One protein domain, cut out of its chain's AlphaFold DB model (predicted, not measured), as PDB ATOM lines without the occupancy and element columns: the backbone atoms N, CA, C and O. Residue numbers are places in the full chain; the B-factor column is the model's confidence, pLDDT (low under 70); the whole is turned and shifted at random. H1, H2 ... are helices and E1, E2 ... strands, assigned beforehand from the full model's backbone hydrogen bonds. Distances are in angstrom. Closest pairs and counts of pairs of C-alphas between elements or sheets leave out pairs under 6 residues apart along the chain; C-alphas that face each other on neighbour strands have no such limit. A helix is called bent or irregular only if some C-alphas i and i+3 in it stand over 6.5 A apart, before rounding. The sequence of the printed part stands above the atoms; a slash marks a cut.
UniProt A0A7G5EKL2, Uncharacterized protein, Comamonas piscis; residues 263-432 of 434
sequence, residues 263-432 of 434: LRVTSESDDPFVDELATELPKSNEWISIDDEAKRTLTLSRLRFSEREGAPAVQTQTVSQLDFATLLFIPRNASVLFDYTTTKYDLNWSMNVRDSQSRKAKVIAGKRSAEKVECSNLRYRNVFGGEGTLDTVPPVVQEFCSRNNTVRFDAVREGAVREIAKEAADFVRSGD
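AT A GLANCE: This is residues 263 to 432 of the 434 residues of an uncharacterized protein of Comamonas piscis (UniProt A0A7G5EKL2). The domain is a long rod built on a hairpin of two very long strands, E5 and E6, that runs along most of its length, with E3 and E4 following one another along the other side of E5. At one end the sheet curls round the long helix H4, and H1 packs on H4 and over E1; toward the other end H3 lies over E5 on the same face as H4, and H2 and E7 are near that end. The printed part has 170 residues with four named helices and seven named strands, in the order E1 H1 E2 E3 E4 H2 E5 E6 E7 H3 H4, and its class is mixed, helices and strands. The branched sheet is mixed and twisted; the whole is extended, with a radius of gyration of the C-alphas of 24.3 A and spans of 75 by 28 by 22 A.

HOW THE PARTS SIT: E5, residues 334 to 355, and E6, residues 361 to 382, form an antiparallel hairpin at 170 degrees, with N 343 and O 372 at 2.9 A. On the other side of E5 are two antiparallel neighbours: E3, residues 297 to 309, with N 301 and O 352 at 2.9 A, and E4, residues 313 to 319, with N 315 and O 340 at 2.9 A. E1, residues 263 to 267, is parallel to E3, with N 298 and O 264 at 2.8 A. E7, residues 387 to 389, forms a hairpin with E6, with N 380 and O 388 at 2.9 A; E5, E6 and E7 are a meander, each strand the antiparallel neighbour of the one before. H4, residues 409 to 431, is on the sheet; its closest C-alphas to E6 are Ile 364 and Ile 420, 6.7 A. H1, residues 273 to 284, touches H4 at a steep tilt of 62 degrees, the same way, closest at the C-alphas of Leu 281 and Ala 421, 5.0 A. H3, residues 395 to 402, is on the sheet at a height of 8.9 A; its closest C-alphas to E6 are Cys 375 and Cys 401, 5.6 A. H2, residues 324 to 328, is only just not on the sheet, with 4 pairs of C-alphas within 10 A. E2, residues 288 to 290, pairs with no named strand. Each O i to N i+4 pair is within hydrogen-bond range in H2, H3 and H4, and 6 of 8 in H1.

IN THESE COORDINATES: E5 is 65.0 A from first to last C-alpha, E6 64.3 A, E3 33.8 A and H4 33.2 A. E3 bends by 57 degrees at residue 303, and E6 by 55 degrees at 379. H1 is irregular, but only just: C-alphas 279 and 282 are 6.7 A apart. E1 begins at C-alpha 263 (306.848, 291.934, 225.088), and H4 ends at C-alpha 431 (299.324, 282.409, 229.929).

THE WHOLE: The C-alphas of Lys 295 and Phe 384 are the two farthest apart, 76.6 A. The printed part has no cut, and no link is long. Mean pLDDT of the printed part is 81.6; 19 residues are under 70, among them 269 to 273 and 404 to 408.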
ATOM      1  N   LEU A 263     307.836 291.135 224.374       88.81
ATOM      2  CA  LEU A 263     306.848 291.934 225.088       88.81
ATOM      3  C   LEU A 263     307.098 293.420 224.886       88.81
ATOM      4  O   LEU A 263     308.226 293.893 224.989       88.81
ATOM      5  N   ARG A 264     306.011 294.162 224.722       89.06
ATOM      6  CA  ARG A 264     305.993 295.604 224.926       89.06
ATOM      7  C   ARG A 264     305.440 295.882 226.316       89.06
ATOM      8  O   ARG A 264     304.350 295.411 226.636       89.06
ATOM      9  N   VAL A 265     306.152 296.647 227.133       86.44
ATOM     10  CA  VAL A 265     305.656 297.069 228.450       86.44
ATOM     11  C   VAL A 265     305.007 298.439 228.298       86.44
ATOM     12  O   VAL A 265     305.594 299.349 227.724       86.44
ATOM     13  N   THR A 266     303.769 298.582 228.761       86.88
ATOM     14  CA  THR A 266     303.059 299.866 228.778       86.88
ATOM     15  C   THR A 266     302.428 300.096 230.137       86.88
ATOM     16  O   THR A 266     302.215 299.153 230.903       86.88
ATOM     17  N   SER A 267     302.090 301.346 230.440       82.25
ATOM     18  CA  SER A 267     301.296 301.658 231.620       82.25
ATOM     19  C   SER A 267     300.098 302.529 231.299       82.25
ATOM     20  O   SER A 267     300.151 303.391 230.427       82.25
ATOM     21  N   GLU A 268     299.005 302.266 232.014       76.69
ATOM     22  CA  GLU A 268     297.800 303.102 232.024       76.69
ATOM     23  C   GLU A 268     297.958 304.333 232.940       76.69
ATOM     24  O   GLU A 268     297.086 305.198 232.966       76.69
ATOM     25  N   SER A 269     299.052 304.415 233.703       66.50
ATOM     26  CA  SER A 269     299.356 305.486 234.655       66.50
ATOM     27  C   SER A 269     300.818 305.920 234.523       66.50
ATOM     28  O   SER A 269     301.650 305.097 234.163       66.50
ATOM     29  N   ASP A 270     301.156 307.166 234.869       66.12
ATOM     30  CA  ASP A 270     302.556 307.606 235.005       66.12
ATOM     31  C   ASP A 270     303.201 306.911 236.221       66.12
ATOM     32  O   ASP A 270     303.295 307.464 237.321       66.12
ATOM     33  N   ASP A 271     303.542 305.634 236.057       67.94
ATOM     34  CA  ASP A 271     304.113 304.793 237.097       67.94
ATOM     35  C   ASP A 271     305.648 304.753 236.943       67.94
ATOM     36  O   ASP A 271     306.147 304.343 235.892       67.94
ATOM     37  N   PRO A 272     306.418 305.171 237.969       66.12
ATOM     38  CA  PRO A 272     307.879 305.226 237.893       66.12
ATOM     39  C   PRO A 272     308.531 303.851 237.689       66.12
ATOM     40  O   PRO A 272     309.683 303.778 237.280       66.12
ATOM     41  N   PHE A 273     307.811 302.754 237.942       69.88
ATOM     42  CA  PHE A 273     308.355 301.409 237.791       69.88
ATOM     43  C   PHE A 273     308.362 300.879 236.369       69.88
ATOM     44  O   PHE A 273     308.924 299.817 236.146       69.88
ATOM     45  N   VAL A 274     307.719 301.542 235.413       76.25
ATOM     46  CA  VAL A 274     307.506 300.976 234.070       76.25
ATOM     47  C   VAL A 274     308.832 300.743 233.354       76.25
ATOM     48  O   VAL A 274     309.083 299.639 232.864       76.25
ATOM     49  N   ASP A 275     309.705 301.745 233.384       79.12
ATOM     50  CA  ASP A 275     311.027 301.689 232.761       79.12
ATOM     51  C   ASP A 275     311.963 300.730 233.520       79.12
ATOM     52  O   ASP A 275     312.709 299.942 232.922       79.12
ATOM     53  N   GLU A 276     311.877 300.726 234.855       84.00
ATOM     54  CA  GLU A 276     312.633 299.805 235.715       84.00
ATOM     55  C   GLU A 276     312.191 298.346 235.488       84.00
ATOM     56  O   GLU A 276     313.021 297.439 235.389       84.00
ATOM     57  N   LEU A 277     310.887 298.105 235.318       82.62
ATOM     58  CA  LEU A 277     310.316 296.782 235.086       82.62
ATOM     59  C   LEU A 277     310.679 296.250 233.700       82.62
ATOM     60  O   LEU A 277     311.026 295.076 233.578       82.62
ATOM     61  N   ALA A 278     310.651 297.098 232.668       84.44
ATOM     62  CA  ALA A 278     311.130 296.738 231.335       84.44
ATOM     63  C   ALA A 278     312.599 296.275 231.370       84.44
ATOM     64  O   ALA A 278     312.981 295.340 230.666       84.44
ATOM     65  N   THR A 279     313.409 296.861 232.252       86.50
ATOM     66  CA  THR A 279     314.818 296.484 232.425       86.50
ATOM     67  C   THR A 279     315.000 295.192 233.239       86.50
ATOM     68  O   THR A 279     315.907 294.404 232.961       86.50
ATOM     69  N   GLU A 280     314.155 294.942 234.244       88.81
ATOM     70  CA  GLU A 280     314.267 293.781 235.146       88.81
ATOM     71  C   GLU A 280     313.542 292.516 234.648       88.81
ATOM     72  O   GLU A 280     313.912 291.400 235.029       88.81
ATOM     73  N   LEU A 281     312.544 292.641 233.769       87.00
ATOM     74  CA  LEU A 281     311.804 291.504 233.205       87.00
ATOM     75  C   LEU A 281     312.710 290.485 232.479       87.00
ATOM     76  O   LEU A 281     312.651 289.305 232.836       87.00
ATOM     77  N   PRO A 282     313.603 290.887 231.548       87.00
ATOM     78  CA  PRO A 282     314.522 289.957 230.877       87.00
ATOM     79  C   PRO A 282     315.534 289.296 231.821       87.00
ATOM     80  O   PRO A 282     316.008 288.192 231.562       87.00
ATOM     81  N   LYS A 283     315.876 289.960 232.935       89.44
ATOM     82  CA  LYS A 283     316.765 289.402 233.968       89.44
ATOM     83  C   LYS A 283     316.049 288.361 234.823       89.44
ATOM     84  O   LYS A 283     316.673 287.420 235.305       89.44
ATOM     85  N   SER A 284     314.742 288.537 235.009       87.31
ATOM     86  CA  SER A 284     313.897 287.630 235.787       87.31
ATOM     87  C   SER A 284     313.557 286.357 235.012       87.31
ATOM     88  O   SER A 284     313.329 285.310 235.616       87.31
ATOM     89  N   ASN A 285     313.533 286.428 233.677       86.62
ATOM     90  CA  ASN A 285     313.327 285.278 232.810       86.62
ATOM     91  C   ASN A 285     314.061 285.454 231.472       86.62
ATOM     92  O   ASN A 285     313.710 286.318 230.675       86.62
ATOM     93  N   GLU A 286     315.018 284.569 231.195       88.19
ATOM     94  CA  GLU A 286     315.869 284.594 229.991       88.19
ATOM     95  C   GLU A 286     315.108 284.479 228.652       88.19
ATOM     96  O   GLU A 286     315.654 284.803 227.588       88.19
ATOM     97  N   TRP A 287     313.863 283.994 228.691       89.50
ATOM     98  CA  TRP A 287     312.998 283.827 227.525       89.50
ATOM     99  C   TRP A 287     312.134 285.053 227.246       89.50
ATOM    100  O   TRP A 287     311.391 285.045 226.273       89.50
ATOM    101  N   ILE A 288     312.200 286.094 228.073       88.94
ATOM    102  CA  ILE A 288     311.485 287.347 227.839       88.94
ATOM    103  C   ILE A 288     312.451 288.357 227.227       88.94
ATOM    104  O   ILE A 288     313.529 288.606 227.764       88.94
ATOM    105  N   SER A 289     312.046 288.973 226.120       89.06
ATOM    106  CA  SER A 289     312.729 290.132 225.546       89.06
ATOM    107  C   SER A 289     311.768 291.303 225.413       89.06
ATOM    108  O   SER A 289     310.581 291.118 225.138       89.06
ATOM    109  N   ILE A 290     312.276 292.513 225.655       88.81
ATOM    110  CA  ILE A 290     311.497 293.741 225.500       88.81
ATOM    111  C   ILE A 290     311.730 294.309 224.104       88.81
ATOM    112  O   ILE A 290     312.872 294.441 223.666       88.81
ATOM    113  N   ASP A 291     310.638 294.600 223.407       87.75
ATOM    114  CA  ASP A 291     310.623 295.125 222.046       87.75
ATOM    115  C   ASP A 291     309.399 296.047 221.900       87.75
ATOM    116  O   ASP A 291     308.258 295.609 222.072       87.75
ATOM    117  N   ASP A 292     309.626 297.330 221.610       82.19
ATOM    118  CA  ASP A 292     308.564 298.347 221.522       82.19
ATOM    119  C   ASP A 292     307.584 298.097 220.364       82.19
ATOM    120  O   ASP A 292     306.438 298.571 220.382       82.19
ATOM    121  N   GLU A 293     308.005 297.307 219.373       83.81
ATOM    122  CA  GLU A 293     307.197 296.885 218.230       83.81
ATOM    123  C   GLU A 293     306.510 295.524 218.463       83.81
ATOM    124  O   GLU A 293     305.808 295.009 217.584       83.81
ATOM    125  N   ALA A 294     306.667 294.920 219.648       85.06
ATOM    126  CA  ALA A 294     306.034 293.645 219.964       85.06
ATOM    127  C   ALA A 294     304.499 293.743 219.957       85.06
ATOM    128  O   ALA A 294     303.888 294.644 220.531       85.06
ATOM    129  N   LYS A 295     303.852 292.734 219.360       83.31
ATOM    130  CA  LYS A 295     302.381 292.621 219.320       83.31
ATOM    131  C   LYS A 295     301.768 292.288 220.685       83.31
ATOM    132  O   LYS A 295     300.623 292.652 220.951       83.31
ATOM    133  N   ARG A 296     302.500 291.561 221.534       87.31
ATOM    134  CA  ARG A 296     302.066 291.215 222.891       87.31
ATOM    135  C   ARG A 296     302.438 292.355 223.825       87.31
ATOM    136  O   ARG A 296     303.608 292.706 223.940       87.31
ATOM    137  N   THR A 297     301.434 292.937 224.467       87.06
ATOM    138  CA  THR A 297     301.602 294.074 225.369       87.06
ATOM    139  C   THR A 297     301.284 293.644 226.792       87.06
ATOM    140  O   THR A 297     300.221 293.078 227.050       87.06
ATOM    141  N   LEU A 298     302.210 293.933 227.701       87.75
ATOM    142  CA  LEU A 298     302.015 293.833 229.135       87.75
ATOM    143  C   LEU A 298     301.657 295.224 229.657       87.75
ATOM    144  O   LEU A 298     302.504 296.115 229.695       87.75
ATOM    145  N   THR A 299     300.396 295.411 230.026       87.12
ATOM    146  CA  THR A 299     299.899 296.680 230.553       87.12
ATOM    147  C   THR A 299     299.892 296.648 232.072       87.12
ATOM    148  O   THR A 299     299.302 295.758 232.688       87.12
ATOM    149  N   LEU A 300     300.543 297.641 232.665       85.88
ATOM    150  CA  LEU A 300     300.627 297.849 234.103       85.88
ATOM    151  C   LEU A 300     299.692 298.988 234.503       85.88
ATOM    152  O   LEU A 300     299.818 300.105 234.001       85.88
ATOM    153  N   SER A 301     298.800 298.732 235.450       83.56
ATOM    154  CA  SER A 301     297.946 299.768 236.033       83.56
ATOM    155  C   SER A 301     298.200 299.843 237.530       83.56
ATOM    156  O   SER A 301     297.967 298.875 238.264       83.56
ATOM    157  N   ARG A 302     298.659 301.000 238.004       81.81
ATOM    158  CA  ARG A 302     298.870 301.245 239.430       81.81
ATOM    159  C   ARG A 302     297.533 301.226 240.172       81.81
ATOM    160  O   ARG A 302     296.670 302.058 239.911       81.81
ATOM    161  N   LEU A 303     297.367 300.313 241.130       78.00
ATOM    162  CA  LEU A 303     296.191 300.292 242.014       78.00
ATOM    163  C   LEU A 303     296.488 300.989 243.339       78.00
ATOM    164  O   LEU A 303     295.704 301.800 243.824       78.00
ATOM    165  N   ARG A 304     297.635 300.671 243.941       80.38
ATOM    166  CA  ARG A 304     298.093 301.286 245.184       80.38
ATOM    167  C   ARG A 304     299.603 301.323 245.193       80.38
ATOM    168  O   ARG A 304     300.257 300.323 244.935       80.38
ATOM    169  N   PHE A 305     300.148 302.460 245.579       79.69
ATOM    170  CA  PHE A 305     301.562 302.559 245.879       79.69
ATOM    171  C   PHE A 305     301.738 303.610 246.956       79.69
ATOM    172  O   PHE A 305     301.303 304.752 246.779       79.69
ATOM    173  N   SER A 306     302.287 303.186 248.086       81.12
ATOM    174  CA  SER A 306     302.575 304.061 249.211       81.12
ATOM    175  C   SER A 306     304.033 303.901 249.589       81.12
ATOM    176  O   SER A 306     304.432 302.839 250.075       81.12
ATOM    177  N   GLU A 307     304.777 304.976 249.399       80.94
ATOM    178  CA  GLU A 307     306.088 305.178 249.985       80.94
ATOM    179  C   GLU A 307     305.870 305.906 251.307       80.94
ATOM    180  O   GLU A 307     305.233 306.963 251.341       80.94
ATOM    181  N   ARG A 308     306.326 305.324 252.413       82.00
ATOM    182  CA  ARG A 308     306.272 305.985 253.712       82.00
ATOM    183  C   ARG A 308     307.641 305.939 254.357       82.00
ATOM    184  O   ARG A 308     308.119 304.878 254.747       82.00
ATOM    185  N   GLU A 309     308.224 307.115 254.515       80.06
ATOM    186  CA  GLU A 309     309.290 307.325 255.480       80.06
ATOM    187  C   GLU A 309     308.645 307.453 256.868       80.06
ATOM    188  O   GLU A 309     307.755 308.274 257.111       80.06
ATOM    189  N   GLY A 310     309.007 306.541 257.760       78.44
ATOM    190  CA  GLY A 310     308.658 306.592 259.167       78.44
ATOM    191  C   GLY A 310     309.360 307.769 259.829       78.44
ATOM    192  O   GLY A 310     310.464 308.141 259.439       78.44
ATOM    193  N   ALA A 311     308.718 308.349 260.844       81.25
ATOM    194  CA  ALA A 311     309.345 309.410 261.615       81.25
ATOM    195  C   ALA A 311     310.661 308.891 262.222       81.25
ATOM    196  O   ALA A 311     310.657 307.786 262.780       81.25
ATOM    197  N   PRO A 312     311.760 309.658 262.119       83.00
ATOM    198  CA  PRO A 312     313.034 309.261 262.693       83.00
ATOM    199  C   PRO A 312     312.871 309.067 264.203       83.00
ATOM    200  O   PRO A 312     312.415 309.967 264.912       83.00
ATOM    201  N   ALA A 313     313.222 307.881 264.692       85.31
ATOM    202  CA  ALA A 313     313.213 307.575 266.113       85.31
ATOM    203  C   ALA A 313     314.637 307.696 266.646       85.31
ATOM    204  O   ALA A 313     315.510 306.916 266.276       85.31
ATOM    205  N   VAL A 314     314.863 308.681 267.512       87.94
ATOM    206  CA  VAL A 314     316.155 308.864 268.178       87.94
ATOM    207  C   VAL A 314     316.141 308.094 269.488       87.94
ATOM    208  O   VAL A 314     315.254 308.283 270.324       87.94
ATOM    209  N   GLN A 315     317.122 307.222 269.670       87.88
ATOM    210  CA  GLN A 315     317.337 306.486 270.908       87.88
ATOM    211  C   GLN A 315     318.807 306.593 271.307       87.88
ATOM    212  O   GLN A 315     319.700 306.547 270.465       87.88
ATOM    213  N   THR A 316     319.066 306.738 272.604       89.12
ATOM    214  CA  THR A 316     320.431 306.755 273.133       89.12
ATOM    215  C   THR A 316     320.817 305.347 273.557       89.12
ATOM    216  O   THR A 316     320.185 304.763 274.441       89.12
ATOM    217  N   GLN A 317     321.880 304.805 272.968       88.12
ATOM    218  CA  GLN A 317     322.471 303.551 273.415       88.12
ATOM    219  C   GLN A 317     323.613 303.828 274.382       88.12
ATOM    220  O   GLN A 317     324.439 304.703 274.145       88.12
ATOM    221  N   THR A 318     323.682 303.047 275.460       86.69
ATOM    222  CA  THR A 318     324.829 303.052 276.374       86.69
ATOM    223  C   THR A 318     325.666 301.804 276.141       86.69
ATOM    224  O   THR A 318     325.165 300.684 276.246       86.69
ATOM    225  N   VAL A 319     326.949 301.997 275.857       82.31
ATOM    226  CA  VAL A 319     327.948 300.939 275.726       82.31
ATOM    227  C   VAL A 319     328.818 300.950 276.977       82.31
ATOM    228  O   VAL A 319     329.581 301.884 277.225       82.31
ATOM    229  N   SER A 320     328.671 299.903 277.784       71.44
ATOM    230  CA  SER A 320     329.428 299.697 279.023       71.44
ATOM    231  C   SER A 320     330.636 298.771 278.845       71.44
ATOM    232  O   SER A 320     331.559 298.806 279.653       71.44
ATOM    233  N   GLN A 321     330.649 297.953 277.788       72.44
ATOM    234  CA  GLN A 321     331.766 297.074 277.441       72.44
ATOM    235  C   GLN A 321     332.594 297.724 276.338       72.44
ATOM    236  O   GLN A 321     332.219 297.699 275.168       72.44
ATOM    237  N   LEU A 322     333.700 298.344 276.736       70.94
ATOM    238  CA  LEU A 322     334.584 299.087 275.847       70.94
ATOM    239  C   LEU A 322     335.898 298.337 275.685       70.94
ATOM    240  O   LEU A 322     336.378 297.681 276.611       70.94
ATOM    241  N   ASP A 323     336.472 298.430 274.495       71.19
ATOM    242  CA  ASP A 323     337.788 297.886 274.225       71.19
ATOM    243  C   ASP A 323     338.868 298.676 274.977       71.19
ATOM    244  O   ASP A 323     338.685 299.827 275.384       71.19
ATOM    245  N   PHE A 324     340.021 298.037 275.166       67.94
ATOM    246  CA  PHE A 324     341.112 298.602 275.952       67.94
ATOM    247  C   PHE A 324     341.593 299.955 275.412       67.94
ATOM    248  O   PHE A 324     341.914 300.828 276.210       67.94
ATOM    249  N   ALA A 325     341.606 300.158 274.090       67.12
ATOM    250  CA  ALA A 325     342.049 301.420 273.506       67.12
ATOM    251  C   ALA A 325     341.080 302.561 273.844       67.12
ATOM    252  O   ALA A 325     341.524 303.609 274.301       67.12
ATOM    253  N   THR A 326     339.768 302.341 273.729       66.19
ATOM    254  CA  THR A 326     338.754 303.330 274.134       66.19
ATOM    255  C   THR A 326     338.830 303.663 275.629       66.19
ATOM    256  O   THR A 326     338.698 304.826 276.011       66.19
ATOM    257  N   LEU A 327     339.097 302.672 276.489       69.31
ATOM    258  CA  LEU A 327     339.230 302.875 277.939       69.31
ATOM    259  C   LEU A 327     340.416 303.772 278.338       69.31
ATOM    260  O   LEU A 327     340.398 304.331 279.433       69.31
ATOM    261  N   LEU A 328     341.434 303.928 277.483       71.25
ATOM    262  CA  LEU A 328     342.582 304.805 277.751       71.25
ATOM    263  C   LEU A 328     342.248 306.294 277.595       71.25
ATOM    264  O   LEU A 328     342.933 307.130 278.182       71.25
ATOM    265  N   PHE A 329     341.212 306.620 276.820       70.25
ATOM    266  CA  PHE A 329     340.867 307.995 276.445       70.25
ATOM    267  C   PHE A 329     339.612 308.528 277.146       70.25
ATOM    268  O   PHE A 329     339.187 309.648 276.875       70.25
ATOM    269  N   ILE A 330     339.031 307.759 278.073       73.75
ATOM    270  CA  ILE A 330     337.861 308.173 278.858       73.75
ATOM    271  C   ILE A 330     338.134 308.070 280.367       73.75
ATOM    272  O   ILE A 330     338.966 307.269 280.800       73.75
ATOM    273  N   PRO A 331     337.428 308.846 281.211       74.56
ATOM    274  CA  PRO A 331     337.557 308.740 282.660       74.56
ATOM    275  C   PRO A 331     337.236 307.333 283.183       74.56
ATOM    276  O   PRO A 331     336.355 306.641 282.669       74.56
ATOM    277  N   ARG A 332     337.900 306.927 284.275       67.44
ATOM    278  CA  ARG A 332     337.571 305.673 284.973       67.44
ATOM    279  C   ARG A 332     336.092 305.680 285.378       67.44
ATOM    280  O   ARG A 332     335.619 306.655 285.959       67.44
ATOM    281  N   ASN A 333     335.391 304.579 285.103       72.88
ATOM    282  CA  ASN A 333     333.947 304.410 285.316       72.88
ATOM    283  C   ASN A 333     333.054 305.291 284.414       72.88
ATOM    284  O   ASN A 333     331.944 305.644 284.809       72.88
ATOM    285  N   ALA A 334     333.519 305.673 283.223       76.50
ATOM    286  CA  ALA A 334     332.665 306.272 282.203       76.50
ATOM    287  C   ALA A 334     332.088 305.210 281.257       76.50
ATOM    288  O   ALA A 334     332.766 304.248 280.901       76.50
ATOM    289  N   SER A 335     330.843 305.418 280.833       82.12
ATOM    290  CA  SER A 335     330.224 304.675 279.732       82.12
ATOM    291  C   SER A 335     330.237 305.534 278.478       82.12
ATOM    292  O   SER A 335     330.154 306.761 278.570       82.12
ATOM    293  N   VAL A 336     330.291 304.902 277.308       84.56
ATOM    294  CA  VAL A 336     330.095 305.598 276.033       84.56
ATOM    295  C   VAL A 336     328.611 305.605 275.707       84.56
ATOM    296  O   VAL A 336     327.925 304.596 275.864       84.56
ATOM    297  N   LEU A 337     328.112 306.746 275.255       89.38
ATOM    298  CA  LEU A 337     326.760 306.931 274.771       89.38
ATOM    299  C   LEU A 337     326.819 307.439 273.340       89.38
ATOM    300  O   LEU A 337     327.661 308.267 272.997       89.38
ATOM    301  N   PHE A 338     325.903 306.958 272.519       88.88
ATOM    302  CA  PHE A 338     325.655 307.528 271.208       88.88
ATOM    303  C   PHE A 338     324.160 307.540 270.950       88.88
ATOM    304  O   PHE A 338     323.426 306.666 271.420       88.88
ATOM    305  N   ASP A 339     323.722 308.543 270.208       88.75
ATOM    306  CA  ASP A 339     322.343 308.641 269.768       88.75
ATOM    307  C   ASP A 339     322.269 307.982 268.392       88.75
ATOM    308  O   ASP A 339     322.996 308.369 267.476       88.75
ATOM    309  N   TYR A 340     321.428 306.966 268.236       88.94
ATOM    310  CA  TYR A 340     321.115 306.411 266.929       88.94
ATOM    311  C   TYR A 340     319.711 306.835 266.519       88.94
ATOM    312  O   TYR A 340     318.748 306.729 267.278       88.94
ATOM    313  N   THR A 341     319.622 307.323 265.295       87.38
ATOM    314  CA  THR A 341     318.382 307.634 264.611       87.38
ATOM    315  C   THR A 341     318.048 306.450 263.726       87.38
ATOM    316  O   THR A 341     318.832 306.103 262.839       87.38
ATOM    317  N   THR A 342     316.897 305.826 263.955       86.56
ATOM    318  CA  THR A 342     316.358 304.857 263.007       86.56
ATOM    319  C   THR A 342     315.267 305.473 262.153       86.56
ATOM    320  O   THR A 342     314.290 306.038 262.652       86.56
ATOM    321  N   THR A 343     315.428 305.336 260.843       85.06
ATOM    322  CA  THR A 343     314.451 305.773 259.850       85.06
ATOM    323  C   THR A 343     313.946 304.549 259.111       85.06
ATOM    324  O   THR A 343     314.705 303.846 258.441       85.06
ATOM    325  N   LYS A 344     312.653 304.260 259.259       85.69
ATOM    326  CA  LYS A 344     312.009 303.125 258.590       85.69
ATOM    327  C   LYS A 344     311.461 303.558 257.243       85.69
ATOM    328  O   LYS A 344     310.745 304.543 257.160       85.69
ATOM    329  N   TYR A 345     311.744 302.791 256.208       83.75
ATOM    330  CA  TYR A 345     311.193 302.965 254.877       83.75
ATOM    331  C   TYR A 345     310.234 301.819 254.607       83.75
ATOM    332  O   TYR A 345     310.664 300.675 254.490       83.75
ATOM    333  N   ASP A 346     308.941 302.120 254.536       84.88
ATOM    334  CA  ASP A 346     307.897 301.170 254.168       84.88
ATOM    335  C   ASP A 346     307.446 301.435 252.727       84.88
ATOM    336  O   ASP A 346     307.001 302.533 252.384       84.88
ATOM    337  N   LEU A 347     307.505 300.396 251.900       85.94
ATOM    338  CA  LEU A 347     306.999 300.374 250.538       85.94
ATOM    339  C   LEU A 347     305.858 299.365 250.457       85.94
ATOM    340  O   LEU A 347     306.071 298.179 250.694       85.94
ATOM    341  N   ASN A 348     304.654 299.815 250.109       88.38
ATOM    342  CA  ASN A 348     303.551 298.915 249.762       88.38
ATOM    343  C   ASN A 348     303.147 299.165 248.318       88.38
ATOM    344  O   ASN A 348     302.910 300.316 247.946       88.38
ATOM    345  N   TRP A 349     302.997 298.097 247.542       87.19
ATOM    346  CA  TRP A 349     302.552 298.167 246.157       87.19
ATOM    347  C   TRP A 349     301.385 297.217 245.900       87.19
ATOM    348  O   TRP A 349     301.219 296.187 246.551       87.19
ATOM    349  N   SER A 350     300.559 297.602 244.941       87.44
ATOM    350  CA  SER A 350     299.535 296.790 244.307       87.44
ATOM    351  C   SER A 350     299.372 297.297 242.883       87.44
ATOM    352  O   SER A 350     299.071 298.473 242.659       87.44
ATOM    353  N   MET A 351     299.604 296.414 241.924       86.69
ATOM    354  CA  MET A 351     299.577 296.711 240.499       86.69
ATOM    355  C   MET A 351     298.708 295.676 239.808       86.69
ATOM    356  O   MET A 351     298.801 294.484 240.097       86.69
ATOM    357  N   ASN A 352     297.859 296.126 238.895       87.94
ATOM    358  CA  ASN A 352     297.171 295.232 237.986       87.94
ATOM    359  C   ASN A 352     298.052 295.012 236.761       87.94
ATOM    360  O   ASN A 352     298.454 295.973 236.110       87.94
ATOM    361  N   VAL A 353     298.333 293.758 236.448       88.06
ATOM    362  CA  VAL A 353     299.102 293.361 235.275       88.06
ATOM    363  C   VAL A 353     298.157 292.666 234.314       88.06
ATOM    364  O   VAL A 353     297.560 291.641 234.649       88.06
ATOM    365  N   ARG A 354     298.000 293.236 233.120       87.81
ATOM    366  CA  ARG A 354     297.181 292.683 232.041       87.81
ATOM    367  C   ARG A 354     298.065 292.271 230.884       87.81
ATOM    368  O   ARG A 354     298.926 293.028 230.453       87.81
ATOM    369  N   ASP A 355     297.802 291.089 230.353       88.00
ATOM    370  CA  ASP A 355     298.457 290.596 229.149       88.00
ATOM    371  C   ASP A 355     297.463 290.613 227.983       88.00
ATOM    372  O   ASP A 355     296.391 289.996 228.046       88.00
ATOM    373  N   SER A 356     297.819 291.330 226.914       85.31
ATOM    374  CA  SER A 356     296.956 291.514 225.744       85.31
ATOM    375  C   SER A 356     296.616 290.200 225.036       85.31
ATOM    376  O   SER A 356     295.557 290.103 224.411       85.31
ATOM    377  N   GLN A 357     297.478 289.182 225.145       82.38
ATOM    378  CA  GLN A 357     297.290 287.897 224.473       82.38
ATOM    379  C   GLN A 357     296.374 286.955 225.261       82.38
ATOM    380  O   GLN A 357     295.438 286.396 224.692       82.38
ATOM    381  N   SER A 358     296.600 286.794 226.567       76.31
ATOM    382  CA  SER A 358     295.779 285.897 227.392       76.31
ATOM    383  C   SER A 358     294.432 286.496 227.806       76.31
ATOM    384  O   SER A 358     293.564 285.760 228.279       76.31
ATOM    385  N   ARG A 359     294.244 287.821 227.665       74.12
ATOM    386  CA  ARG A 359     293.099 288.586 228.210       74.12
ATOM    387  C   ARG A 359     292.894 288.391 229.719       74.12
ATOM    388  O   ARG A 359     291.840 288.734 230.253       74.12
ATOM    389  N   LYS A 360     293.886 287.829 230.413       80.75
ATOM    390  CA  LYS A 360     293.884 287.644 231.861       80.75
ATOM    391  C   LYS A 360     294.465 288.893 232.518       80.75
ATOM    392  O   LYS A 360     295.268 289.617 231.929       80.75
ATOM    393  N   ALA A 361     294.052 289.121 233.757       85.19
ATOM    394  CA  ALA A 361     294.593 290.158 234.617       85.19
ATOM    395  C   ALA A 361     295.012 289.520 235.943       85.19
ATOM    396  O   ALA A 361     294.295 288.661 236.463       85.19
ATOM    397  N   LYS A 362     296.154 289.933 236.488       89.38
ATOM    398  CA  LYS A 362     296.628 289.519 237.810       89.38
ATOM    399  C   LYS A 362     296.958 290.757 238.625       89.38
ATOM    400  O   LYS A 362     297.660 291.644 238.153       89.38
ATOM    401  N   VAL A 363     296.500 290.784 239.870       89.06
ATOM    402  CA  VAL A 363     296.967 291.776 240.835       89.06
ATOM    403  C   VAL A 363     298.239 291.247 241.490       89.06
ATOM    404  O   VAL A 363     298.217 290.183 242.106       89.06
ATOM    405  N   ILE A 364     299.336 291.987 241.345       88.25
ATOM    406  CA  ILE A 364     300.604 291.752 242.038       88.25
ATOM    407  C   ILE A 364     300.680 292.771 243.167       88.25
ATOM    408  O   ILE A 364     300.672 293.977 242.918       88.25
ATOM    409  N   ALA A 365     300.724 292.297 244.406       88.62
ATOM    410  CA  ALA A 365     300.763 293.155 245.579       88.62
ATOM    411  C   ALA A 365     301.784 292.645 246.586       88.62
ATOM    412  O   ALA A 365     301.954 291.440 246.755       88.62
ATOM    413  N   GLY A 366     302.427 293.571 247.286       89.19
ATOM    414  CA  GLY A 366     303.443 293.235 248.264       89.19
ATOM    415  C   GLY A 366     303.803 294.405 249.165       89.19
ATOM    416  O   GLY A 366     303.306 295.529 249.022       89.19
ATOM    417  N   LYS A 367     304.654 294.095 250.138       90.06
ATOM    418  CA  LYS A 367     305.203 295.047 251.093       90.06
ATOM    419  C   LYS A 367     306.681 294.754 251.295       90.06
ATOM    420  O   LYS A 367     307.051 293.613 251.554       90.06
ATOM    421  N   ARG A 368     307.502 295.800 251.293       87.12
ATOM    422  CA  ARG A 368     308.916 295.733 251.650       87.12
ATOM    423  C   ARG A 368     309.245 296.852 252.621       87.12
ATOM    424  O   ARG A 368     308.807 297.982 252.440       87.12
ATOM    425  N   SER A 369     309.996 296.525 253.664       84.06
ATOM    426  CA  SER A 369     310.406 297.484 254.684       84.06
ATOM    427  C   SER A 369     311.906 297.391 254.909       84.06
ATOM    428  O   SER A 369     312.429 296.282 255.025       84.06
ATOM    429  N   ALA A 370     312.583 298.528 255.008       84.75
ATOM    430  CA  ALA A 370     313.981 298.585 255.415       84.75
ATOM    431  C   ALA A 370     314.185 299.667 256.476       84.75
ATOM    432  O   ALA A 370     313.400 300.604 256.576       84.75
ATOM    433  N   GLU A 371     315.230 299.532 257.281       84.25
ATOM    434  CA  GLU A 371     315.537 300.463 258.365       84.25
ATOM    435  C   GLU A 371     316.951 300.993 258.171       84.25
ATOM    436  O   GLU A 371     317.904 300.214 258.130       84.25
ATOM    437  N   LYS A 372     317.067 302.312 258.019       85.19
ATOM    438  CA  LYS A 372     318.340 303.023 257.995       85.19
ATOM    439  C   LYS A 372     318.695 303.424 259.416       85.19
ATOM    440  O   LYS A 372     317.850 303.958 260.132       85.19
ATOM    441  N   VAL A 373     319.941 303.180 259.799       85.50
ATOM    442  CA  VAL A 373     320.478 303.561 261.106       85.50
ATOM    443  C   VAL A 373     321.563 304.609 260.892       85.50
ATOM    444  O   VAL A 373     322.511 304.383 260.142       85.50
ATOM    445  N   GLU A 374     321.415 305.755 261.544       85.38
ATOM    446  CA  GLU A 374     322.411 306.826 261.569       85.38
ATOM    447  C   GLU A 374     322.828 307.087 263.007       85.38
ATOM    448  O   GLU A 374     321.983 307.305 263.867       85.38
ATOM    449  N   CYS A 375     324.125 307.086 263.283       87.62
ATOM    450  CA  CYS A 375     324.630 307.404 264.611       87.62
ATOM    451  C   CYS A 375     325.138 308.837 264.683       87.62
ATOM    452  O   CYS A 375     325.777 309.334 263.756       87.62
ATOM    453  N   SER A 376     324.904 309.475 265.819       85.75
ATOM    454  CA  SER A 376     325.304 310.842 266.114       85.75
ATOM    455  C   SER A 376     325.635 311.002 267.600       85.75
ATOM    456  O   SER A 376     325.415 310.097 268.407       85.75
ATOM    457  N   ASN A 377     326.186 312.165 267.956       85.44
ATOM    458  CA  ASN A 377     326.374 312.594 269.345       85.44
ATOM    459  C   ASN A 377     327.086 311.560 270.242       85.44
ATOM    460  O   ASN A 377     326.625 311.218 271.338       85.44
ATOM    461  N   LEU A 378     328.211 311.043 269.739       87.25
ATOM    462  CA  LEU A 378     329.078 310.134 270.474       87.25
ATOM    463  C   LEU A 378     329.765 310.884 271.625       87.25
ATOM    464  O   LEU A 378     330.537 311.818 271.404       87.25
ATOM    465  N   ARG A 379     329.503 310.451 272.856       89.12
ATOM    466  CA  ARG A 379     330.000 311.082 274.083       89.12
ATOM    467  C   ARG A 379     330.289 310.047 275.159       89.12
ATOM    468  O   ARG A 379     329.764 308.940 275.111       89.12
ATOM    469  N   TYR A 380     331.101 310.390 276.149       86.94
ATOM    470  CA  TYR A 380     331.198 309.603 277.376       86.94
ATOM    471  C   TYR A 380     330.417 310.287 278.496       86.94
ATOM    472  O   TYR A 380     330.325 311.512 278.534       86.94
ATOM    473  N   ARG A 381     329.890 309.502 279.438       86.38
ATOM    474  CA  ARG A 381     329.292 310.001 280.682       86.38
ATOM    475  C   ARG A 381     329.847 309.229 281.864       86.38
ATOM    476  O   ARG A 381     329.812 307.999 281.880       86.38
ATOM    477  N   ASN A 382     330.364 309.951 282.851       82.12
ATOM    478  CA  ASN A 382     330.866 309.352 284.083       82.12
ATOM    479  C   ASN A 382     329.739 309.111 285.107       82.12
ATOM    480  O   ASN A 382     328.637 309.653 284.992       82.12
ATOM    481  N   VAL A 383     330.036 308.328 286.148       76.62
ATOM    482  CA  VAL A 383     329.102 308.027 287.255       76.62
ATOM    483  C   VAL A 383     328.622 309.256 288.042       76.62
ATOM    484  O   VAL A 383     327.609 309.173 288.728       76.62
ATOM    485  N   PHE A 384     329.307 310.396 287.927       79.56
ATOM    486  CA  PHE A 384     328.928 311.668 288.552       79.56
ATOM    487  C   PHE A 384     328.117 312.580 287.612       79.56
ATOM    488  O   PHE A 384     327.786 313.703 287.981       79.56
ATOM    489  N   GLY A 385     327.783 312.111 286.404       74.06
ATOM    490  CA  GLY A 385     326.977 312.839 285.425       74.06
ATOM    491  C   GLY A 385     327.743 313.810 284.523       74.06
ATOM    492  O   GLY A 385     327.107 314.476 283.716       74.06
ATOM    493  N   GLY A 386     329.074 313.880 284.616       82.50
ATOM    494  CA  GLY A 386     329.892 314.680 283.702       82.50
ATOM    495  C   GLY A 386     329.962 314.045 282.313       82.50
ATOM    496  O   GLY A 386     330.254 312.849 282.207       82.50
ATOM    497  N   GLU A 387     329.709 314.844 281.275       85.12
ATOM    498  CA  GLU A 387     329.759 314.433 279.868       85.12
ATOM    499  C   GLU A 387     330.945 315.071 279.135       85.12
ATOM    500  O   GLU A 387     331.330 316.205 279.426       85.12
ATOM    501  N   GLY A 388     331.514 314.349 278.170       81.00
ATOM    502  CA  GLY A 388     332.559 314.870 277.292       81.00
ATOM    503  C   GLY A 388     332.587 314.172 275.936       81.00
ATOM    504  O   GLY A 388     331.986 313.112 275.748       81.00
ATOM    505  N   THR A 389     333.264 314.791 274.972       80.00
ATOM    506  CA  THR A 389     333.386 314.280 273.603       80.00
ATOM    507  C   THR A 389     334.401 313.145 273.517       80.00
ATOM    508  O   THR A 389     335.367 313.100 274.276       80.00
ATOM    509  N   LEU A 390     334.176 312.227 272.581       72.56
ATOM    510  CA  LEU A 390     335.131 311.182 272.216       72.56
ATOM    511  C   LEU A 390     335.825 311.558 270.909       72.56
ATOM    512  O   LEU A 390     335.151 311.798 269.910       72.56
ATOM    513  N   ASP A 391     337.157 311.539 270.907       65.56
ATOM    514  CA  ASP A 391     337.957 311.811 269.704       65.56
ATOM    515  C   ASP A 391     338.032 310.599 268.760       65.56
ATOM    516  O   ASP A 391     338.338 310.732 267.575       65.56
ATOM    517  N   THR A 392     337.726 309.401 269.268       68.19
ATOM    518  CA  THR A 392     337.757 308.146 268.510       68.19
ATOM    519  C   THR A 392     336.471 307.355 268.695       68.19
ATOM    520  O   THR A 392     336.013 307.154 269.821       68.19
ATOM    521  N   VAL A 393     335.913 306.857 267.586       74.56
ATOM    522  CA  VAL A 393     334.721 305.998 267.589       74.56
ATOM    523  C   VAL A 393     335.119 304.572 267.989       74.56
ATOM    524  O   VAL A 393     335.928 303.968 267.285       74.56
ATOM    525  N   PRO A 394     334.561 304.000 269.072       77.31
ATOM    526  CA  PRO A 394     334.866 302.627 269.467       77.31
ATOM    527  C   PRO A 394     334.443 301.617 268.389       77.31
ATOM    528  O   PRO A 394     333.377 301.798 267.790       77.31
ATOM    529  N   PRO A 395     335.175 300.505 268.190       76.38
ATOM    530  CA  PRO A 395     334.844 299.501 267.175       76.38
ATOM    531  C   PRO A 395     333.418 298.944 267.285       76.38
ATOM    532  O   PRO A 395     332.758 298.737 266.273       76.38
ATOM    533  N   VAL A 396     332.907 298.764 268.509       75.75
ATOM    534  CA  VAL A 396     331.530 298.295 268.768       75.75
ATOM    535  C   VAL A 396     330.487 299.293 268.255       75.75
ATOM    536  O   VAL A 396     329.473 298.902 267.678       75.75
ATOM    537  N   VAL A 397     330.749 300.591 268.433       81.00
ATOM    538  CA  VAL A 397     329.892 301.655 267.900       81.00
ATOM    539  C   VAL A 397     330.026 301.697 266.381       81.00
ATOM    540  O   VAL A 397     329.022 301.741 265.683       81.00
ATOM    541  N   GLN A 398     331.244 301.602 265.847       80.31
ATOM    542  CA  GLN A 398     331.484 301.594 264.406       80.31
ATOM    543  C   GLN A 398     330.763 300.434 263.705       80.31
ATOM    544  O   GLN A 398     330.135 300.646 262.670       80.31
ATOM    545  N   GLU A 399     330.791 299.231 264.281       81.81
ATOM    546  CA  GLU A 399     330.071 298.074 263.753       81.81
ATOM    547  C   GLU A 399     328.560 298.330 263.753       81.81
ATOM    548  O   GLU A 399     327.920 298.187 262.712       81.81
ATOM    549  N   PHE A 400     327.993 298.780 264.875       81.12
ATOM    550  CA  PHE A 400     326.565 299.088 264.974       81.12
ATOM    551  C   PHE A 400     326.138 300.158 263.959       81.12
ATOM    552  O   PHE A 400     325.181 299.964 263.217       81.12
ATOM    553  N   CYS A 401     326.895 301.248 263.864       77.44
ATOM    554  CA  CYS A 401     326.616 302.380 262.983       77.44
ATOM    555  C   CYS A 401     326.922 302.103 261.507       77.44
ATOM    556  O   CYS A 401     326.528 302.877 260.639       77.44
ATOM    557  N   SER A 402     327.636 301.017 261.204       77.56
ATOM    558  CA  SER A 402     327.836 300.532 259.836       77.56
ATOM    559  C   SER A 402     326.701 299.622 259.360       77.56
ATOM    560  O   SER A 402     326.508 299.459 258.154       77.56
ATOM    561  N   ARG A 403     325.908 299.056 260.281       71.38
ATOM    562  CA  ARG A 403     324.752 298.227 259.926       71.38
ATOM    563  C   ARG A 403     323.676 299.114 259.312       71.38
ATOM    564  O   ARG A 403     323.138 300.001 259.959       71.38
ATOM    565  N   ASN A 404     323.352 298.843 258.051       68.44
ATOM    566  CA  ASN A 404     322.264 299.481 257.310       68.44
ATOM    567  C   ASN A 404     322.364 301.011 257.141       68.44
ATOM    568  O   ASN A 404     321.379 301.645 256.763       68.44
ATOM    569  N   ASN A 405     323.535 301.623 257.341       68.75
ATOM    570  CA  ASN A 405     323.719 303.060 257.088       68.75
ATOM    571  C   ASN A 405     323.667 303.421 255.588       68.75
ATOM    572  O   ASN A 405     323.415 304.570 255.224       68.75
ATOM    573  N   THR A 406     323.862 302.426 254.717       65.06
ATOM    574  CA  THR A 406     323.790 302.537 253.257       65.06
ATOM    575  C   THR A 406     322.399 302.263 252.698       65.06
ATOM    576  O   THR A 406     322.202 302.421 251.494       65.06
ATOM    577  N   VAL A 407     321.431 301.862 253.534       69.31
ATOM    578  CA  VAL A 407     320.059 301.617 253.081       69.31
ATOM    579  C   VAL A 407     319.476 302.934 252.588       69.31
ATOM    580  O   VAL A 407     319.213 303.859 253.357       69.31
ATOM    581  N   ARG A 408     319.297 303.006 251.269       69.56
ATOM    582  CA  ARG A 408     318.599 304.083 250.575       69.56
ATOM    583  C   ARG A 408     317.250 303.582 250.105       69.56
ATOM    584  O   ARG A 408     317.072 302.391 249.847       69.56
ATOM    585  N   PHE A 409     316.326 304.519 249.954       71.38
ATOM    586  CA  PHE A 409     315.000 304.242 249.428       71.38
ATOM    587  C   PHE A 409     315.054 303.539 248.057       71.38
ATOM    588  O   PHE A 409     314.328 302.572 247.832       71.38
ATOM    589  N   ASP A 410     316.007 303.925 247.204       78.12
ATOM    590  CA  ASP A 410     316.231 303.320 245.883       78.12
ATOM    591  C   ASP A 410     316.519 301.812 245.957       78.12
ATOM    592  O   ASP A 410     315.980 301.037 245.178       78.12
ATOM    593  N   ALA A 411     317.275 301.349 246.959       78.12
ATOM    594  CA  ALA A 411     317.568 299.923 247.122       78.12
ATOM    595  C   ALA A 411     316.323 299.109 247.531       78.12
ATOM    596  O   ALA A 411     316.181 297.936 247.172       78.12
ATOM    597  N   VAL A 412     315.403 299.722 248.289       81.31
ATOM    598  CA  VAL A 412     314.102 299.116 248.625       81.31
ATOM    599  C   VAL A 412     313.222 299.050 247.379       81.31
ATOM    600  O   VAL A 412     312.585 298.021 247.142       81.31
ATOM    601  N   ARG A 413     313.244 300.115 246.567       82.19
ATOM    602  CA  ARG A 413     312.537 300.220 245.288       82.19
ATOM    603  C   ARG A 413     313.000 299.150 244.294       82.19
ATOM    604  O   ARG A 413     312.184 298.327 243.891       82.19
ATOM    605  N   GLU A 414     314.301 299.054 244.014       84.31
ATOM    606  CA  GLU A 414     314.899 298.014 243.153       84.31
ATOM    607  C   GLU A 414     314.550 296.590 243.612       84.31
ATOM    608  O   GLU A 414     314.422 295.651 242.821       84.31
ATOM    609  N   GLY A 415     314.449 296.395 244.927       84.50
ATOM    610  CA  GLY A 415     314.021 295.136 245.513       84.50
ATOM    611  C   GLY A 415     312.581 294.774 245.149       84.50
ATOM    612  O   GLY A 415     312.325 293.641 244.742       84.50
ATOM    613  N   ALA A 416     311.662 295.734 245.263       85.94
ATOM    614  CA  ALA A 416     310.265 295.545 244.883       85.94
ATOM    615  C   ALA A 416     310.102 295.337 243.371       85.94
ATOM    616  O   ALA A 416     309.355 294.449 242.969       85.94
ATOM    617  N   VAL A 417     310.850 296.065 242.531       87.62
ATOM    618  CA  VAL A 417     310.821 295.864 241.068       87.62
ATOM    619  C   VAL A 417     311.189 294.442 240.691       87.62
ATOM    620  O   VAL A 417     310.501 293.833 239.881       87.62
ATOM    621  N   ARG A 418     312.230 293.875 241.309       89.19
ATOM    622  CA  ARG A 418     312.630 292.483 241.055       89.19
ATOM    623  C   ARG A 418     311.542 291.478 241.427       89.19
ATOM    624  O   ARG A 418     311.329 290.509 240.701       89.19
ATOM    625  N   GLU A 419     310.837 291.703 242.534       88.31
ATOM    626  CA  GLU A 419     309.710 290.854 242.943       88.31
ATOM    627  C   GLU A 419     308.538 290.961 241.957       88.31
ATOM    628  O   GLU A 419     308.011 289.940 241.511       88.31
ATOM    629  N   ILE A 420     308.188 292.183 241.548       88.06
ATOM    630  CA  ILE A 420     307.127 292.438 240.567       88.06
ATOM    631  C   ILE A 420     307.491 291.831 239.205       88.06
ATOM    632  O   ILE A 420     306.657 291.162 238.599       88.06
ATOM    633  N   ALA A 421     308.730 292.012 238.736       89.31
ATOM    634  CA  ALA A 421     309.219 291.489 237.460       89.31
ATOM    635  C   ALA A 421     309.156 289.963 237.417       89.31
ATOM    636  O   ALA A 421     308.685 289.393 236.434       89.31
ATOM    637  N   LYS A 422     309.558 289.296 238.503       90.00
ATOM    638  CA  LYS A 422     309.465 287.841 238.621       90.00
ATOM    639  C   LYS A 422     308.018 287.359 238.536       90.00
ATOM    640  O   LYS A 422     307.705 286.489 237.728       90.00
ATOM    641  N   GLU A 423     307.120 287.948 239.322       90.06
ATOM    642  CA  GLU A 423     305.709 287.561 239.305       90.06
ATOM    643  C   GLU A 423     305.011 287.862 237.971       90.06
ATOM    644  O   GLU A 423     304.141 287.096 237.541       90.06
ATOM    645  N   ALA A 424     305.378 288.963 237.316       88.00
ATOM    646  CA  ALA A 424     304.883 289.321 235.995       88.00
ATOM    647  C   ALA A 424     305.401 288.350 234.920       88.00
ATOM    648  O   ALA A 424     304.622 287.909 234.075       88.00
ATOM    649  N   ALA A 425     306.675 287.954 234.982       88.31
ATOM    650  CA  ALA A 425     307.249 286.951 234.089       88.31
ATOM    651  C   ALA A 425     306.550 285.588 234.233       88.31
ATOM    652  O   ALA A 425     306.181 284.972 233.230       88.31
ATOM    653  N   ASP A 426     306.299 285.144 235.467       86.94
ATOM    654  CA  ASP A 426     305.563 283.906 235.746       86.94
ATOM    655  C   ASP A 426     304.123 283.976 235.216       86.94
ATOM    656  O   ASP A 426     303.624 283.023 234.612       86.94
ATOM    657  N   PHE A 427     303.459 285.124 235.381       87.62
ATOM    658  CA  PHE A 427     302.119 285.358 234.844       87.62
ATOM    659  C   PHE A 427     302.089 285.242 233.314       87.62
ATOM    660  O   PHE A 427     301.283 284.473 232.784       87.62
ATOM    661  N   VAL A 428     303.005 285.921 232.616       85.88
ATOM    662  CA  VAL A 428     303.144 285.855 231.150       85.88
ATOM    663  C   VAL A 428     303.327 284.408 230.682       85.88
ATOM    664  O   VAL A 428     302.630 283.970 229.766       85.88
ATOM    665  N   ARG A 429     304.198 283.635 231.346       81.94
ATOM    666  CA  ARG A 429     304.484 282.235 230.978       81.94
ATOM    667  C   ARG A 429     303.332 281.285 231.285       81.94
ATOM    668  O   ARG A 429     303.072 280.379 230.502       81.94
ATOM    669  N   SER A 430     302.603 281.501 232.380       74.88
ATOM    670  CA  SER A 430     301.399 280.718 232.697       74.88
ATOM    671  C   SER A 430     300.263 280.937 231.686       74.88
ATOM    672  O   SER A 430     299.416 280.064 231.500       74.88
ATOM    673  N   GLY A 431     300.252 282.093 231.013       61.38
ATOM    674  CA  GLY A 431     299.324 282.409 229.929       61.38
ATOM    675  C   GLY A 431     299.600 281.654 228.626       61.38
ATOM    676  O   GLY A 431     298.671 281.488 227.842       61.38
ATOM    677  N   ASP A 432     300.825 281.154 228.428       58.41
ATOM    678  CA  ASP A 432     301.263 280.457 227.208       58.41
ATOM    679  C   ASP A 432     300.972 278.939 227.232       58.41
ATOM    680  O   ASP A 432     301.235 278.245 226.252       58.41
TER     681      ASP A 432